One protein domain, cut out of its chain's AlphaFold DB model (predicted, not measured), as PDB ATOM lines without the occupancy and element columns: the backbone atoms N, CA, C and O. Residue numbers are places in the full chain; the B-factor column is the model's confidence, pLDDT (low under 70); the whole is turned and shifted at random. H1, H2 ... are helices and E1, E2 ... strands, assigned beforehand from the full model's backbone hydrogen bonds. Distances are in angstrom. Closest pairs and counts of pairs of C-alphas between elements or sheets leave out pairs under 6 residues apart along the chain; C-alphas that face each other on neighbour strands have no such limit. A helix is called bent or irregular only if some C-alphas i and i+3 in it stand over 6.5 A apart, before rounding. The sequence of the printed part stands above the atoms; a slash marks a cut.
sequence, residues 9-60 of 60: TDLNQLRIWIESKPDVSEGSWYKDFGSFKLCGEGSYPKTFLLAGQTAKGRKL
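This is residues 9 to 60 of the 60 residues of an uncharacterized protein of Acidobacteria bacterium (UniProt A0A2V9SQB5). A small antiparallel sheet of three strands, E1, E2 and E3, makes up one part of the domain, and a single helix, H1, only grazes it. After E3 the last stretch, residues 51 to 60, folds back to the E1 edge of the sheet, where residues 58 to 59 pair with E1. The printed part has 52 residues with one named helix and three named strands, in the order H1, E1, E2, E3 along the chain; the sheet's order is E1, E2, E3, and the class is mixed, helices and strands. The whole is compact, with a radius of gyration of the C-alphas of 10.3 A, and spans 28 by 26 by 14 A.

The sheet begins with E1, residues 28 to 32, 13.8 A from first to last C-alpha, with C-alpha 28 at (39.445, -13.228, 14.210). E2 is residues 36 to 41, 17.0 A long. E3, residues 44 to 50, is the longest strand by residues and measures 18.7 A, ending at C-alpha 50 at (45.146, -23.600, 27.251). H1, residues 9 to 19, is 15.4 A long, with C-alpha 9 at (59.666, -22.882, 26.300).

The strands E1, E2 and E3 form a meander, each strand the antiparallel neighbour of the one before; E1 and E3 are the edge strands and E2 is the inner one. E1 and E2 are a hairpin, with an angle of 159 degrees between their directions; N 31 and O 38 are 2.8 A apart and N 40 and O 29 are 2.9 A apart, within hydrogen-bond range. E2 and E3 are a hairpin too, at 154 degrees, with N 37 and O 49 at 2.8 A and N 46 and O 39 at 2.8 A. Residues 29 to 30 of E1 also pair with residues 58 to 59 in a short parallel pairing. H1 is on the sheet but only grazes it, with its residues 10 to 17. The closest C-alphas of H1 and E2 are those of Asp 10 and Phe 36, 7.8 A apart. In H1 every O i to N i+4 pair is within hydrogen-bond range, and the helix is not bent.

The two C-alphas farthest apart are those of Thr 9 and Glu 26, at 28.2 A. The printed part has no cut and ends at Leu 60, the chain's last residue. The links E1 to E2 and E2 to E3 are tight, the link H1 to E1 is short with 8 residues, and none is long. The mean pLDDT of the printed part is 92.9, and no printed residue is under 70.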
ATOM      1  N   THR A   9      59.593 -22.322  27.655       91.31
ATOM      2  CA  THR A   9      59.666 -22.882  26.300       91.31
ATOM      3  C   THR A   9      58.513 -22.383  25.431       91.31
ATOM      4  O   THR A   9      58.744 -21.983  24.291       91.31
ATOM      5  N   ASP A  10      57.299 -22.324  25.984       92.06
ATOM      6  CA  ASP A  10      56.117 -21.796  25.294       92.06
ATOM      7  C   ASP A  10      56.283 -20.311  24.934       92.06
ATOM      8  O   ASP A  10      55.990 -19.899  23.810       92.06
ATOM      9  N   LEU A  11      56.823 -19.509  25.858       91.69
ATOM     10  CA  LEU A  11      57.110 -18.091  25.611       91.69
ATOM     11  C   LEU A  11      58.190 -17.891  24.542       91.69
ATOM     12  O   LEU A  11      58.095 -16.961  23.741       91.69
ATOM     13  N   ASN A  12      59.197 -18.765  24.479       94.94
ATOM     14  CA  ASN A  12      60.213 -18.680  23.433       94.94
ATOM     15  C   ASN A  12      59.647 -19.049  22.050       94.94
ATOM     16  O   ASN A  12      59.971 -18.380  21.071       94.94
ATOM     17  N   GLN A  13      58.762 -20.050  21.962       94.56
ATOM     18  CA  GLN A  13      58.046 -20.367  20.715       94.56
ATOM     19  C   GLN A  13      57.195 -19.185  20.241       94.56
ATOM     20  O   GLN A  13      57.205 -18.844  19.056       94.56
ATOM     21  N   LEU A  14      56.505 -18.515  21.170       94.06
ATOM     22  CA  LEU A  14      55.762 -17.296  20.868       94.06
ATOM     23  C   LEU A  14      56.677 -16.185  20.338       94.06
ATOM     24  O   LEU A  14      56.347 -15.566  19.329       94.06
ATOM     25  N   ARG A  15      57.816 -15.939  20.996       94.75
ATOM     26  CA  ARG A  15      58.782 -14.906  20.591       94.75
ATOM     27  C   ARG A  15      59.265 -15.120  19.161       94.75
ATOM     28  O   ARG A  15      59.164 -14.202  18.357       94.75
ATOM     29  N   ILE A  16      59.718 -16.335  18.844       96.31
ATOM     30  CA  ILE A  16      60.199 -16.698  17.502       96.31
ATOM     31  C   ILE A  16      59.112 -16.441  16.453       96.31
ATOM     32  O   ILE A  16      59.387 -15.900  15.386       96.31
ATOM     33  N   TRP A  17      57.864 -16.795  16.767       94.75
ATOM     34  CA  TRP A  17      56.750 -16.568  15.855       94.75
ATOM     35  C   TRP A  17      56.420 -15.082  15.661       94.75
ATOM     36  O   TRP A  17      56.151 -14.673  14.541       94.75
ATOM     37  N   ILE A  18      56.464 -14.249  16.705       92.44
ATOM     38  CA  ILE A  18      56.256 -12.796  16.558       92.44
ATOM     39  C   ILE A  18      57.390 -12.172  15.732       92.44
ATOM     40  O   ILE A  18      57.138 -11.360  14.841       92.44
ATOM     41  N   GLU A  19      58.636 -12.571  15.999       95.50
ATOM     42  CA  GLU A  19      59.825 -12.093  15.282       95.50
ATOM     43  C   GLU A  19      59.784 -12.448  13.787       95.50
ATOM     44  O   GLU A  19      60.301 -11.687  12.968       95.50
ATOM     45  N   SER A  20      59.101 -13.536  13.403       94.19
ATOM     46  CA  SER A  20      58.918 -13.906  11.996       94.19
ATOM     47  C   SER A  20      57.925 -13.020  11.235       94.19
ATOM     48  O   SER A  20      57.712 -13.272  10.053       94.19
ATOM     49  N   LYS A  21      57.301 -12.020  11.884       91.19
ATOM     50  CA  LYS A  21      56.300 -11.103  11.297       91.19
ATOM     51  C   LYS A  21      55.243 -11.849  10.463       91.19
ATOM     52  O   LYS A  21      55.173 -11.673   9.247       91.19
ATOM     53  N   PRO A  22      54.465 -12.728  11.105       89.44
ATOM     54  CA  PRO A  22      53.540 -13.614  10.421       89.44
ATOM     55  C   PRO A  22      52.411 -12.811   9.776       89.44
ATOM     56  O   PRO A  22      51.927 -11.839  10.356       89.44
ATOM     57  N   ASP A  23      51.965 -13.256   8.602       90.69
ATOM     58  CA  ASP A  23      50.734 -12.745   8.011       90.69
ATOM     59  C   ASP A  23      49.538 -13.249   8.827       90.69
ATOM     60  O   ASP A  23      49.388 -14.449   9.082       90.69
ATOM     61  N   VAL A  24      48.711 -12.316   9.283       90.75
ATOM     62  CA  VAL A  24      47.530 -12.596  10.095       90.75
ATOM     63  C   VAL A  24      46.311 -12.027   9.388       90.75
ATOM     64  O   VAL A  24      46.359 -10.962   8.783       90.75
ATOM     65  N   SER A  25      45.195 -12.747   9.447       86.50
ATOM     66  CA  SER A  25      43.965 -12.279   8.804       86.50
ATOM     67  C   SER A  25      43.416 -11.025   9.488       86.50
ATOM     68  O   SER A  25      43.541 -10.872  10.701       86.50
ATOM     69  N   GLU A  26      42.728 -10.168   8.731       90.25
ATOM     70  CA  GLU A  26      42.075  -8.965   9.272       90.25
ATOM     71  C   GLU A  26      40.990  -9.292  10.318       90.25
ATOM     72  O   GLU A  26      40.764  -8.525  11.251       90.25
ATOM     73  N   GLY A  27      40.336 -10.454  10.194       92.19
ATOM     74  CA  GLY A  27      39.318 -10.943  11.130       92.19
ATOM     75  C   GLY A  27      39.879 -11.739  12.314       92.19
ATOM     76  O   GLY A  27      41.086 -11.796  12.536       92.19
ATOM     77  N   SER A  28      39.003 -12.390  13.088       96.25
ATOM     78  CA  SER A  28      39.445 -13.228  14.210       96.25
ATOM     79  C   SER A  28      40.289 -14.405  13.713       96.25
ATOM     80  O   SER A  28      39.887 -15.129  12.796       96.25
ATOM     81  N   TRP A  29      41.423 -14.643  14.362       96.19
ATOM     82  CA  TRP A  29      42.349 -15.723  14.046       96.19
ATOM     83  C   TRP A  29      42.890 -16.386  15.309       96.19
ATOM     84  O   TRP A  29      42.821 -15.841  16.415       96.19
ATOM     85  N   TYR A  30      43.447 -17.581  15.149       96.94
ATOM     86  CA  TYR A  30      44.225 -18.216  16.198       96.94
ATOM     87  C   TYR A  30      45.400 -19.011  15.639       96.94
ATOM     88  O   TYR A  30      45.301 -19.630  14.583       96.94
ATOM     89  N   LYS A  31      46.494 -19.045  16.397       95.56
ATOM     90  CA  LYS A  31      47.621 -19.945  16.176       95.56
ATOM     91  C   LYS A  31      47.675 -20.987  17.280       95.56
ATOM     92  O   LYS A  31      47.568 -20.651  18.460       95.56
ATOM     93  N   ASP A  32      47.854 -22.240  16.889       95.38
ATOM     94  CA  ASP A  32      48.019 -23.359  17.810       95.38
ATOM     95  C   ASP A  32      49.510 -23.667  18.010       95.38
ATOM     96  O   ASP A  32      50.215 -23.952  17.043       95.38
ATOM     97  N   PHE A  33      49.980 -23.580  19.255       93.69
ATOM     98  CA  PHE A  33      51.340 -23.937  19.670       93.69
ATOM     99  C   PHE A  33      51.383 -25.317  20.357       93.69
ATOM    100  O   PHE A  33      52.417 -25.725  20.878       93.69
ATOM    101  N   GLY A  34      50.261 -26.048  20.379       92.94
ATOM    102  CA  GLY A  34      50.113 -27.353  21.019       92.94
ATOM    103  C   GLY A  34      49.739 -27.241  22.498       92.94
ATOM    104  O   GLY A  34      48.640 -27.630  22.894       92.94
ATOM    105  N   SER A  35      50.631 -26.682  23.320       91.69
ATOM    106  CA  SER A  35      50.411 -26.470  24.765       91.69
ATOM    107  C   SER A  35      49.415 -25.339  25.053       91.69
ATOM    108  O   SER A  35      48.641 -25.395  26.014       91.69
ATOM    109  N   PHE A  36      49.401 -24.326  24.189       93.38
ATOM    110  CA  PHE A  36      48.484 -23.197  24.230       93.38
ATOM    111  C   PHE A  36      48.098 -22.754  22.815       93.38
ATOM    112  O   PHE A  36      48.730 -23.119  21.823       93.38
ATOM    113  N   LYS A  37      47.060 -21.926  22.720       95.00
ATOM    114  CA  LYS A  37      46.685 -21.212  21.498       95.00
ATOM    115  C   LYS A  37      46.728 -19.716  21.752       95.00
ATOM    116  O   LYS A  37      46.267 -19.258  22.799       95.00
ATOM    117  N   LEU A  38      47.246 -18.964  20.791       95.38
ATOM    118  CA  LEU A  38      47.145 -17.509  20.766       95.38
ATOM    119  C   LEU A  38      45.973 -17.127  19.872       95.38
ATOM    120  O   LEU A  38      45.967 -17.486  18.700       95.38
ATOM    121  N   CYS A  39      45.004 -16.396  20.410       95.69
ATOM    122  CA  CYS A  39      43.897 -15.841  19.640       95.69
ATOM    123  C   CYS A  39      44.103 -14.341  19.447       95.69
ATOM    124  O   CYS A  39      44.485 -13.644  20.390       95.69
ATOM    125  N   GLY A  40      43.785 -13.844  18.260       95.00
ATOM    126  CA  GLY A  40      43.870 -12.433  17.913       95.00
ATOM    127  C   GLY A  40      42.821 -12.023  16.889       95.00
ATOM    128  O   GLY A  40      41.960 -12.809  16.495       95.00
ATOM    129  N   GLU A  41      42.864 -10.755  16.506       94.94
ATOM    130  CA  GLU A  41      42.029 -10.172  15.458       94.94
ATOM    131  C   GLU A  41      42.796  -9.033  14.799       94.94
ATOM    132  O   GLU A  41      43.361  -8.186  15.500       94.94
ATOM    133  N   GLY A  42      42.862  -9.038  13.468       91.62
ATOM    134  CA  GLY A  42      43.758  -8.148  12.737       91.62
ATOM    135  C   GLY A  42      45.193  -8.278  13.247       91.62
ATOM    136  O   GLY A  42      45.666  -9.373  13.540       91.62
ATOM    137  N   SER A  43      45.885  -7.162  13.446       89.94
ATOM    138  CA  SER A  43      47.262  -7.145  13.955       89.94
ATOM    139  C   SER A  43      47.399  -7.402  15.463       89.94
ATOM    140  O   SER A  43      48.513  -7.375  15.983       89.94
ATOM    141  N   TYR A  44      46.298  -7.607  16.195       90.38
ATOM    142  CA  TYR A  44      46.314  -7.577  17.657       90.38
ATOM    143  C   TYR A  44      46.119  -8.964  18.283       90.38
ATOM    144  O   TYR A  44      45.054  -9.572  18.119       90.38
ATOM    145  N   PRO A  45      47.090  -9.467  19.071       92.38
ATOM    146  CA  PRO A  45      46.856 -10.610  19.946       92.38
ATOM    147  C   PRO A  45      45.888 -10.217  21.072       92.38
ATOM    148  O   PRO A  45      46.052  -9.179  21.709       92.38
ATOM    149  N   LYS A  46      44.877 -11.052  21.334       93.50
ATOM    150  CA  LYS A  46      43.815 -10.789  22.322       93.50
ATOM    151  C   LYS A  46      43.924 -11.664  23.567       93.50
ATOM    152  O   LYS A  46      43.768 -11.169  24.678       93.50
ATOM    153  N   THR A  47      44.129 -12.973  23.412       93.31
ATOM    154  CA  THR A  47      44.128 -13.892  24.563       93.31
ATOM    155  C   THR A  47      44.909 -15.175  24.312       93.31
ATOM    156  O   THR A  47      45.130 -15.582  23.173       93.31
ATOM    157  N   PHE A  48      45.269 -15.832  25.411       92.62
ATOM    158  CA  PHE A  48      45.846 -17.169  25.441       92.62
ATOM    159  C   PHE A  48      44.806 -18.171  25.922       92.62
ATOM    160  O   PHE A  48      44.185 -17.972  26.972       92.62
ATOM    161  N   LEU A  49      44.676 -19.264  25.184       92.69
ATOM    162  CA  LEU A  49      43.868 -20.418  25.547       92.69
ATOM    163  C   LEU A  49      44.783 -21.595  25.884       92.69
ATOM    164  O   LEU A  49      45.771 -21.826  25.193       92.69
ATOM    165  N   LEU A  50      44.453 -22.355  26.923       90.69
ATOM    166  CA  LEU A  50      45.146 -23.600  27.251       90.69
ATOM    167  C   LEU A  50      44.733 -24.724  26.287       90.69
ATOM    168  O   LEU A  50      43.694 -24.653  25.618       90.69
ATOM    169  N   ALA A  51      45.528 -25.794  26.244       85.25
ATOM    170  CA  ALA A  51      45.138 -27.039  25.592       85.25
ATOM    171  C   ALA A  51      43.728 -27.488  26.042       85.25
ATOM    172  O   ALA A  51      43.370 -27.393  27.215       85.25
ATOM    173  N   GLY A  52      42.903 -27.928  25.088       86.12
ATOM    174  CA  GLY A  52      41.502 -28.313  25.318       86.12
ATOM    175  C   GLY A  52      40.474 -27.175  25.249       86.12
ATOM    176  O   GLY A  52      39.292 -27.448  25.068       86.12
ATOM    177  N   GLN A  53      40.885 -25.903  25.317       91.88
ATOM    178  CA  GLN A  53      39.971 -24.784  25.068       91.88
ATOM    179  C   GLN A  53      39.796 -24.536  23.560       91.88
ATOM    180  O   GLN A  53      40.770 -24.553  22.790       91.88
ATOM    181  N   THR A  54      38.549 -24.290  23.150       93.38
ATOM    182  CA  THR A  54      38.165 -24.029  21.754       93.38
ATOM    183  C   THR A  54      38.493 -22.592  21.364       93.38
ATOM    184  O   THR A  54      38.056 -21.647  22.021       93.38
ATOM    185  N   ALA A  55      39.242 -22.427  20.275       95.19
ATOM    186  CA  ALA A  55      39.514 -21.127  19.677       95.19
ATOM    187  C   ALA A  55      38.448 -20.772  18.632       95.19
ATOM    188  O   ALA A  55      37.898 -21.649  17.966       95.19
ATOM    189  N   LYS A  56      38.186 -19.474  18.468       93.12
ATOM    190  CA  LYS A  56      37.325 -18.930  17.413       93.12
ATOM    191  C   LYS A  56      38.187 -18.204  16.382       93.12
ATOM    192  O   LYS A  56      39.155 -17.546  16.752       93.12
ATOM    193  N   GLY A  57      37.788 -18.278  15.115       93.44
ATOM    194  CA  GLY A  57      38.443 -17.576  14.014       93.44
ATOM    195  C   GLY A  57      39.204 -18.505  13.074       93.44
ATOM    196  O   GLY A  57      39.137 -19.729  13.196       93.44
ATOM    197  N   ARG A  58      39.922 -17.913  12.118       94.62
ATOM    198  CA  ARG A  58      40.742 -18.646  11.149       94.62
ATOM    199  C   ARG A  58      42.003 -19.191  11.817       94.62
ATOM    200  O   ARG A  58      42.690 -18.465  12.531       94.62
ATOM    201  N   LYS A  59      42.321 -20.458  11.561       94.31
ATOM    202  CA  LYS A  59      43.586 -21.052  12.002       94.31
ATOM    203  C   LYS A  59      44.744 -20.530  11.141       94.31
ATOM    204  O   LYS A  59      44.619 -20.543   9.916       94.31
ATOM    205  N   LEU A  60      45.821 -20.096  11.796       92.25
ATOM    206  CA  LEU A  60      47.112 -19.731  11.200       92.25
ATOM    207  C   LEU A  60      48.090 -20.910  11.194       92.25
ATOM    208  O   LEU A  60      48.085 -21.688  12.180       92.25
TER     209      LEU A  60